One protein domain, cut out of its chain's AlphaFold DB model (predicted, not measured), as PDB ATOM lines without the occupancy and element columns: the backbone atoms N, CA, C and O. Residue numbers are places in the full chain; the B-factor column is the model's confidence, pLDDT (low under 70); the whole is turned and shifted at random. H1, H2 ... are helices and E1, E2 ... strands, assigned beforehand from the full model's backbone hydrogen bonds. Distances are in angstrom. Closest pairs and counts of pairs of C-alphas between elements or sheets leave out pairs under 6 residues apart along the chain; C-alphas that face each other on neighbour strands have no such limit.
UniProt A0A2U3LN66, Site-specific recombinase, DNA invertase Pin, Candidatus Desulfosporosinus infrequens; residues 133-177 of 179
ATOM      1  N   TYR A 133      47.259  77.765  83.704       76.00
ATOM      2  CA  TYR A 133      46.477  78.329  82.606       76.00
ATOM      3  C   TYR A 133      45.252  77.486  82.250       76.00
ATOM      4  O   TYR A 133      44.286  78.040  81.729       76.00
ATOM      5  N   LEU A 134      45.270  76.183  82.548       76.44
ATOM      6  CA  LEU A 134      44.129  75.287  82.333       76.44
ATOM      7  C   LEU A 134      42.978  75.589  83.297       76.44
ATOM      8  O   LEU A 134      41.827  75.443  82.925       76.44
ATOM      9  N   LYS A 135      43.261  76.093  84.502       77.44
ATOM     10  CA  LYS A 135      42.232  76.407  85.512       77.44
ATOM     11  C   LYS A 135      41.720  77.854  85.463       77.44
ATOM     12  O   LYS A 135      41.058  78.304  86.390       77.44
ATOM     13  N   ARG A 136      42.034  78.617  84.407       83.12
ATOM     14  CA  ARG A 136      41.717  80.058  84.347       83.12
ATOM     15  C   ARG A 136      40.222  80.358  84.187       83.12
ATOM     16  O   ARG A 136      39.765  81.385  84.675       83.12
ATOM     17  N   TYR A 137      39.484  79.499  83.487       88.31
ATOM     18  CA  TYR A 137      38.038  79.635  83.278       88.31
ATOM     19  C   TYR A 137      37.366  78.266  83.362       88.31
ATOM     20  O   TYR A 137      37.985  77.280  82.964       88.31
ATOM     21  N   ALA A 138      36.098  78.237  83.785       86.19
ATOM     22  CA  ALA A 138      35.340  77.026  84.121       86.19
ATOM     23  C   ALA A 138      35.410  75.890  83.080       86.19
ATOM     24  O   ALA A 138      35.525  74.730  83.460       86.19
ATOM     25  N   PHE A 139      35.384  76.208  81.781       87.81
ATOM     26  CA  PHE A 139      35.376  75.198  80.712       87.81
ATOM     27  C   PHE A 139      36.713  75.038  79.974       87.81
ATOM     28  O   PHE A 139      36.782  74.391  78.925       87.81
ATOM     29  N   THR A 140      37.793  75.642  80.480       87.50
ATOM     30  CA  THR A 140      39.102  75.580  79.814       87.50
ATOM     31  C   THR A 140      39.647  74.158  79.880       87.50
ATOM     32  O   THR A 140      39.961  73.663  80.953       87.50
ATOM     33  N   GLY A 141      39.786  73.511  78.722       83.00
ATOM     34  CA  GLY A 141      40.248  72.121  78.647       83.00
ATOM     35  C   GLY A 141      39.189  71.076  79.016       83.00
ATOM     36  O   GLY A 141      39.524  69.901  79.018       83.00
ATOM     37  N   THR A 142      37.945  71.489  79.287       88.44
ATOM     38  CA  THR A 142      36.837  70.585  79.646       88.44
ATOM     39  C   THR A 142      35.964  70.233  78.442       88.44
ATOM     40  O   THR A 142      35.541  69.094  78.298       88.44
ATOM     41  N   ILE A 143      35.665  71.210  77.577       90.62
ATOM     42  CA  ILE A 143      34.787  71.002  76.416       90.62
ATOM     43  C   ILE A 143      35.616  70.536  75.221       90.62
ATOM     44  O   ILE A 143      36.539  71.235  74.784       90.62
ATOM     45  N   GLU A 144      35.224  69.407  74.641       92.06
ATOM     46  CA  GLU A 144      35.829  68.821  73.448       92.06
ATOM     47  C   GLU A 144      34.883  68.883  72.245       92.06
ATOM     48  O   GLU A 144      33.664  68.795  72.365       92.06
ATOM     49  N   CYS A 145      35.448  69.071  71.053       91.81
ATOM     50  CA  CYS A 145      34.682  69.113  69.815       91.81
ATOM     51  C   CYS A 145      34.414  67.713  69.276       91.81
ATOM     52  O   CYS A 145      35.347  67.044  68.841       91.81
ATOM     53  N   GLY A 146      33.138  67.331  69.179       90.06
ATOM     54  CA  GLY A 146      32.730  66.047  68.598       90.06
ATOM     55  C   GLY A 146      33.142  65.843  67.133       90.06
ATOM     56  O   GLY A 146      33.250  64.708  66.690       90.06
ATOM     57  N   HIS A 147      33.431  66.913  66.381       89.56
ATOM     58  CA  HIS A 147      33.856  66.801  64.980       89.56
ATOM     59  C   HIS A 147      35.368  66.631  64.797       89.56
ATOM     60  O   HIS A 147      35.795  65.890  63.920       89.56
ATOM     61  N   CYS A 148      36.194  67.352  65.566       90.25
ATOM     62  CA  CYS A 148      37.648  67.364  65.352       90.25
ATOM     63  C   CYS A 148      38.474  66.911  66.563       90.25
ATOM     64  O   CYS A 148      39.700  67.001  66.510       90.25
ATOM     65  N   GLY A 149      37.832  66.529  67.670       87.88
ATOM     66  CA  GLY A 149      38.475  66.046  68.898       87.88
ATOM     67  C   GLY A 149      39.343  67.071  69.634       87.88
ATOM     68  O   GLY A 149      40.070  66.719  70.553       87.88
ATOM     69  N   LYS A 150      39.329  68.350  69.233       88.94
ATOM     70  CA  LYS A 150      40.112  69.400  69.904       88.94
ATOM     71  C   LYS A 150      39.274  70.117  70.949       88.94
ATOM     72  O   LYS A 150      38.064  70.266  70.783       88.94
ATOM     73  N   SER A 151      39.939  70.659  71.964       89.88
ATOM     74  CA  SER A 151      39.282  71.465  72.987       89.88
ATOM     75  C   SER A 151      38.774  72.806  72.449       89.88
ATOM     76  O   SER A 151      39.351  73.415  71.531       89.88
ATOM     77  N   TYR A 152      37.673  73.266  73.037       91.12
ATOM     78  CA  TYR A 152      37.139  74.606  72.832       91.12
ATOM     79  C   TYR A 152      38.002  75.641  73.556       91.12
ATOM     80  O   TYR A 152      38.598  75.375  74.604       91.12
ATOM     81  N   LYS A 153      38.062  76.854  73.004       89.19
ATOM     82  CA  LYS A 153      38.701  78.004  73.646       89.19
ATOM     83  C   LYS A 153      37.668  79.088  73.904       89.19
ATOM     84  O   LYS A 153      36.816  79.350  73.056       89.19
ATOM     85  N   ARG A 154      37.793  79.745  75.056       89.44
ATOM     86  CA  ARG A 154      37.052  80.969  75.363       89.44
ATOM     87  C   ARG A 154      37.418  82.045  74.344       89.44
ATOM     88  O   ARG A 154      38.603  82.320  74.137       89.44
ATOM     89  N   HIS A 155      36.411  82.657  73.750       89.38
ATOM     90  CA  HIS A 155      36.522  83.762  72.814       89.38
ATOM     91  C   HIS A 155      35.611  84.903  73.287       89.38
ATOM     92  O   HIS A 155      34.622  84.669  73.982       89.38
ATOM     93  N   LEU A 156      36.011  86.138  72.993       90.12
ATOM     94  CA  LEU A 156      35.197  87.324  73.236       90.12
ATOM     95  C   LEU A 156      34.669  87.779  71.882       90.12
ATOM     96  O   LEU A 156      35.451  88.263  71.063       90.12
ATOM     97  N   ASP A 157      33.371  87.597  71.660       88.06
ATOM     98  CA  ASP A 157      32.690  88.142  70.492       88.06
ATOM     99  C   ASP A 157      32.370  89.619  70.732       88.06
ATOM    100  O   ASP A 157      32.059  90.025  71.853       88.06
ATOM    101  N   ASN A 158      32.461  90.422  69.668       87.00
ATOM    102  CA  ASN A 158      32.228  91.871  69.686       87.00
ATOM    103  C   ASN A 158      33.030  92.616  70.774       87.00
ATOM    104  O   ASN A 158      32.525  93.556  71.394       87.00
ATOM    105  N   CYS A 159      34.273  92.178  71.019       88.75
ATOM    106  CA  CYS A 159      35.127  92.720  72.076       88.75
ATOM    107  C   CYS A 159      35.270  94.246  71.967       88.75
ATOM    108  O   CYS A 159      35.586  94.770  70.897       88.75
ATOM    109  N   GLY A 160      35.043  94.951  73.079       87.56
ATOM    110  CA  GLY A 160      35.094  96.415  73.144       87.56
ATOM    111  C   GLY A 160      33.819  97.136  72.686       87.56
ATOM    112  O   GLY A 160      33.842  98.357  72.537       87.56
ATOM    113  N   THR A 161      32.714  96.416  72.473       92.69
ATOM    114  CA  THR A 161      31.397  96.999  72.154       92.69
ATOM    115  C   THR A 161      30.361  96.681  73.237       92.69
ATOM    116  O   THR A 161      30.578  95.824  74.088       92.69
ATOM    117  N   VAL A 162      29.197  97.339  73.185       92.38
ATOM    118  CA  VAL A 162      28.079  97.097  74.123       92.38
ATOM    119  C   VAL A 162      27.519  95.671  74.002       92.38
ATOM    120  O   VAL A 162      26.974  95.136  74.959       92.38
ATOM    121  N   ALA A 163      27.688  95.035  72.840       92.38
ATOM    122  CA  ALA A 163      27.257  93.665  72.572       92.38
ATOM    123  C   ALA A 163      28.369  92.626  72.833       92.38
ATOM    124  O   ALA A 163      28.336  91.537  72.248       92.38
ATOM    125  N   GLU A 164      29.377  92.964  73.649       93.25
ATOM    126  CA  GLU A 164      30.439  92.033  74.030       93.25
ATOM    127  C   GLU A 164      29.845  90.810  74.739       93.25
ATOM    128  O   GLU A 164      29.090  90.923  75.706       93.25
ATOM    129  N   SER A 165      30.205  89.620  74.264       92.38
ATOM    130  CA  SER A 165      29.762  88.369  74.873       92.38
ATOM    131  C   SER A 165      30.875  87.331  74.900       92.38
ATOM    132  O   SER A 165      31.818  87.343  74.106       92.38
ATOM    133  N   VAL A 166      30.784  86.427  75.874       91.75
ATOM    134  CA  VAL A 166      31.739  85.335  76.046       91.75
ATOM    135  C   VAL A 166      31.178  84.097  75.370       91.75
ATOM    136  O   VAL A 166      30.175  83.549  75.820       91.75
ATOM    137  N   CYS A 167      31.870  83.605  74.352       91.31
ATOM    138  CA  CYS A 167      31.522  82.362  73.679       91.31
ATOM    139  C   CYS A 167      32.658  81.338  73.800       91.31
ATOM    140  O   CYS A 167      33.805  81.652  74.134       91.31
ATOM    141  N   TRP A 168      32.331  80.073  73.548       91.81
ATOM    142  CA  TRP A 168      33.301  78.989  73.480       91.81
ATOM    143  C   TRP A 168      33.310  78.468  72.058       91.81
ATOM    144  O   TRP A 168      32.292  78.004  71.554       91.81
ATOM    145  N   VAL A 169      34.472  78.529  71.413       90.94
ATOM    146  CA  VAL A 169      34.603  78.190  69.996       90.94
ATOM    147  C   VAL A 169      35.654  77.104  69.821       90.94
ATOM    148  O   VAL A 169      36.700  77.109  70.481       90.94
ATOM    149  N   CYS A 170      35.382  76.161  68.919       90.56
ATOM    150  CA  CYS A 170      36.328  75.113  68.564       90.56
ATOM    151  C   CYS A 170      37.669  75.726  68.132       90.56
ATOM    152  O   CYS A 170      37.731  76.602  67.263       90.56
ATOM    153  N   SER A 171      38.769  75.244  68.714       87.06
ATOM    154  CA  SER A 171      40.109  75.783  68.453       87.06
ATOM    155  C   SER A 171      40.522  75.736  66.978       87.06
ATOM    156  O   SER A 171      41.250  76.620  66.529       87.06
ATOM    157  N   THR A 172      40.041  74.754  66.210       86.31
ATOM    158  CA  THR A 172      40.288  74.673  64.761       86.31
ATOM    159  C   THR A 172      39.653  75.844  64.011       86.31
ATOM    160  O   THR A 172      40.293  76.417  63.134       86.31
ATOM    161  N   TYR A 173      38.436  76.241  64.390       83.38
ATOM    162  CA  TYR A 173      37.712  77.336  63.744       83.38
ATOM    163  C   TYR A 173      38.370  78.697  64.013       83.38
ATOM    164  O   TYR A 173      38.489  79.523  63.113       83.38
ATOM    165  N   ILE A 174      38.893  78.903  65.227       77.12
ATOM    166  CA  ILE A 174      39.619  80.131  65.590       77.12
ATOM    167  C   ILE A 174      40.898  80.290  64.757       77.12
ATOM    168  O   ILE A 174      41.193  81.379  64.282       77.12
ATOM    169  N   ILE A 175      41.667  79.211  64.573       67.44
ATOM    170  CA  ILE A 175      42.945  79.252  63.839       67.44
ATOM    171  C   ILE A 175      42.720  79.489  62.334       67.44
ATOM    172  O   ILE A 175      43.570  80.086  61.678       67.44
ATOM    173  N   GLY A 176      41.585  79.033  61.788       60.25
ATOM    174  CA  GLY A 176      41.220  79.215  60.379       60.25
ATOM    175  C   GLY A 176      40.688  80.609  60.028       60.25
ATOM    176  O   GLY A 176      40.695  80.980  58.854       60.25
ATOM    177  N   ARG A 177      40.264  81.403  61.018       54.38
ATOM    178  CA  ARG A 177      39.805  82.782  60.825       54.38
ATOM    179  C   ARG A 177      41.037  83.678  60.650       54.38
ATOM    180  O   ARG A 177      41.601  84.169  61.625       54.38
TER     181      ARG A 177
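What this domain is: This is residues 133 to 177 of the 179 residues of the protein "Site-specific recombinase, DNA invertase Pin" of Candidatus Desulfosporosinus infrequens (UniProt A0A2U3LN66). A two-stranded hairpin of E1 and E2 makes a narrow ribbon along the longest axis; the loop of residues 158 to 164 closes one end, and the short helix H1 follows E2 at the other. The long unnamed stretch of residues 133 to 151 comes in from the side of the ribbon away from H1 and loops round at the end where E1 begins. The printed part has 45 residues, with the elements in the order E1, E2, H1; the two-stranded sheet is antiparallel and the class is mixed, helices and strands, with under half of the residues in named elements. It is only just loose, close to compact, with a radius of gyration of the C-alphas of 11.4 A and spans of 33 by 25 by 15 A.

Where its parts are: Start at C-alpha 133, at (46.477, 78.329, 82.606), and pass along residues 133 to 151, which hold no named element. Find C-alpha 152 at (37.139, 74.606, 72.832); here E1 begins, residues 152 to 157, 14.4 A long. E2, residues 165 to 170, runs 16.1 A. H1, residues 171 to 176, ends at C-alpha 176, at (41.220, 79.215, 60.379).

How they stand to each other: Look first at E1 and E2, a hairpin of antiparallel neighbours with 145 degrees between their directions. N 155 and O 167 are 2.8 A apart and N 167 and O 155 3.0 A, both within hydrogen-bond range. The closest C-alphas of E1 and H1 are those of Tyr 152 and Ser 171, 5.4 A apart. In H1 every O i to N i+4 pair is within hydrogen-bond range.

The domain as a whole: The two C-alphas farthest apart, those of Gly 149 and Val 162, are 33.2 A apart. The printed part has no cut. The link from E1 to E2 is short and that from E2 to H1 is tight. Mean pLDDT of the printed part is 86.3; look for values under 70 at residues 175 to 177.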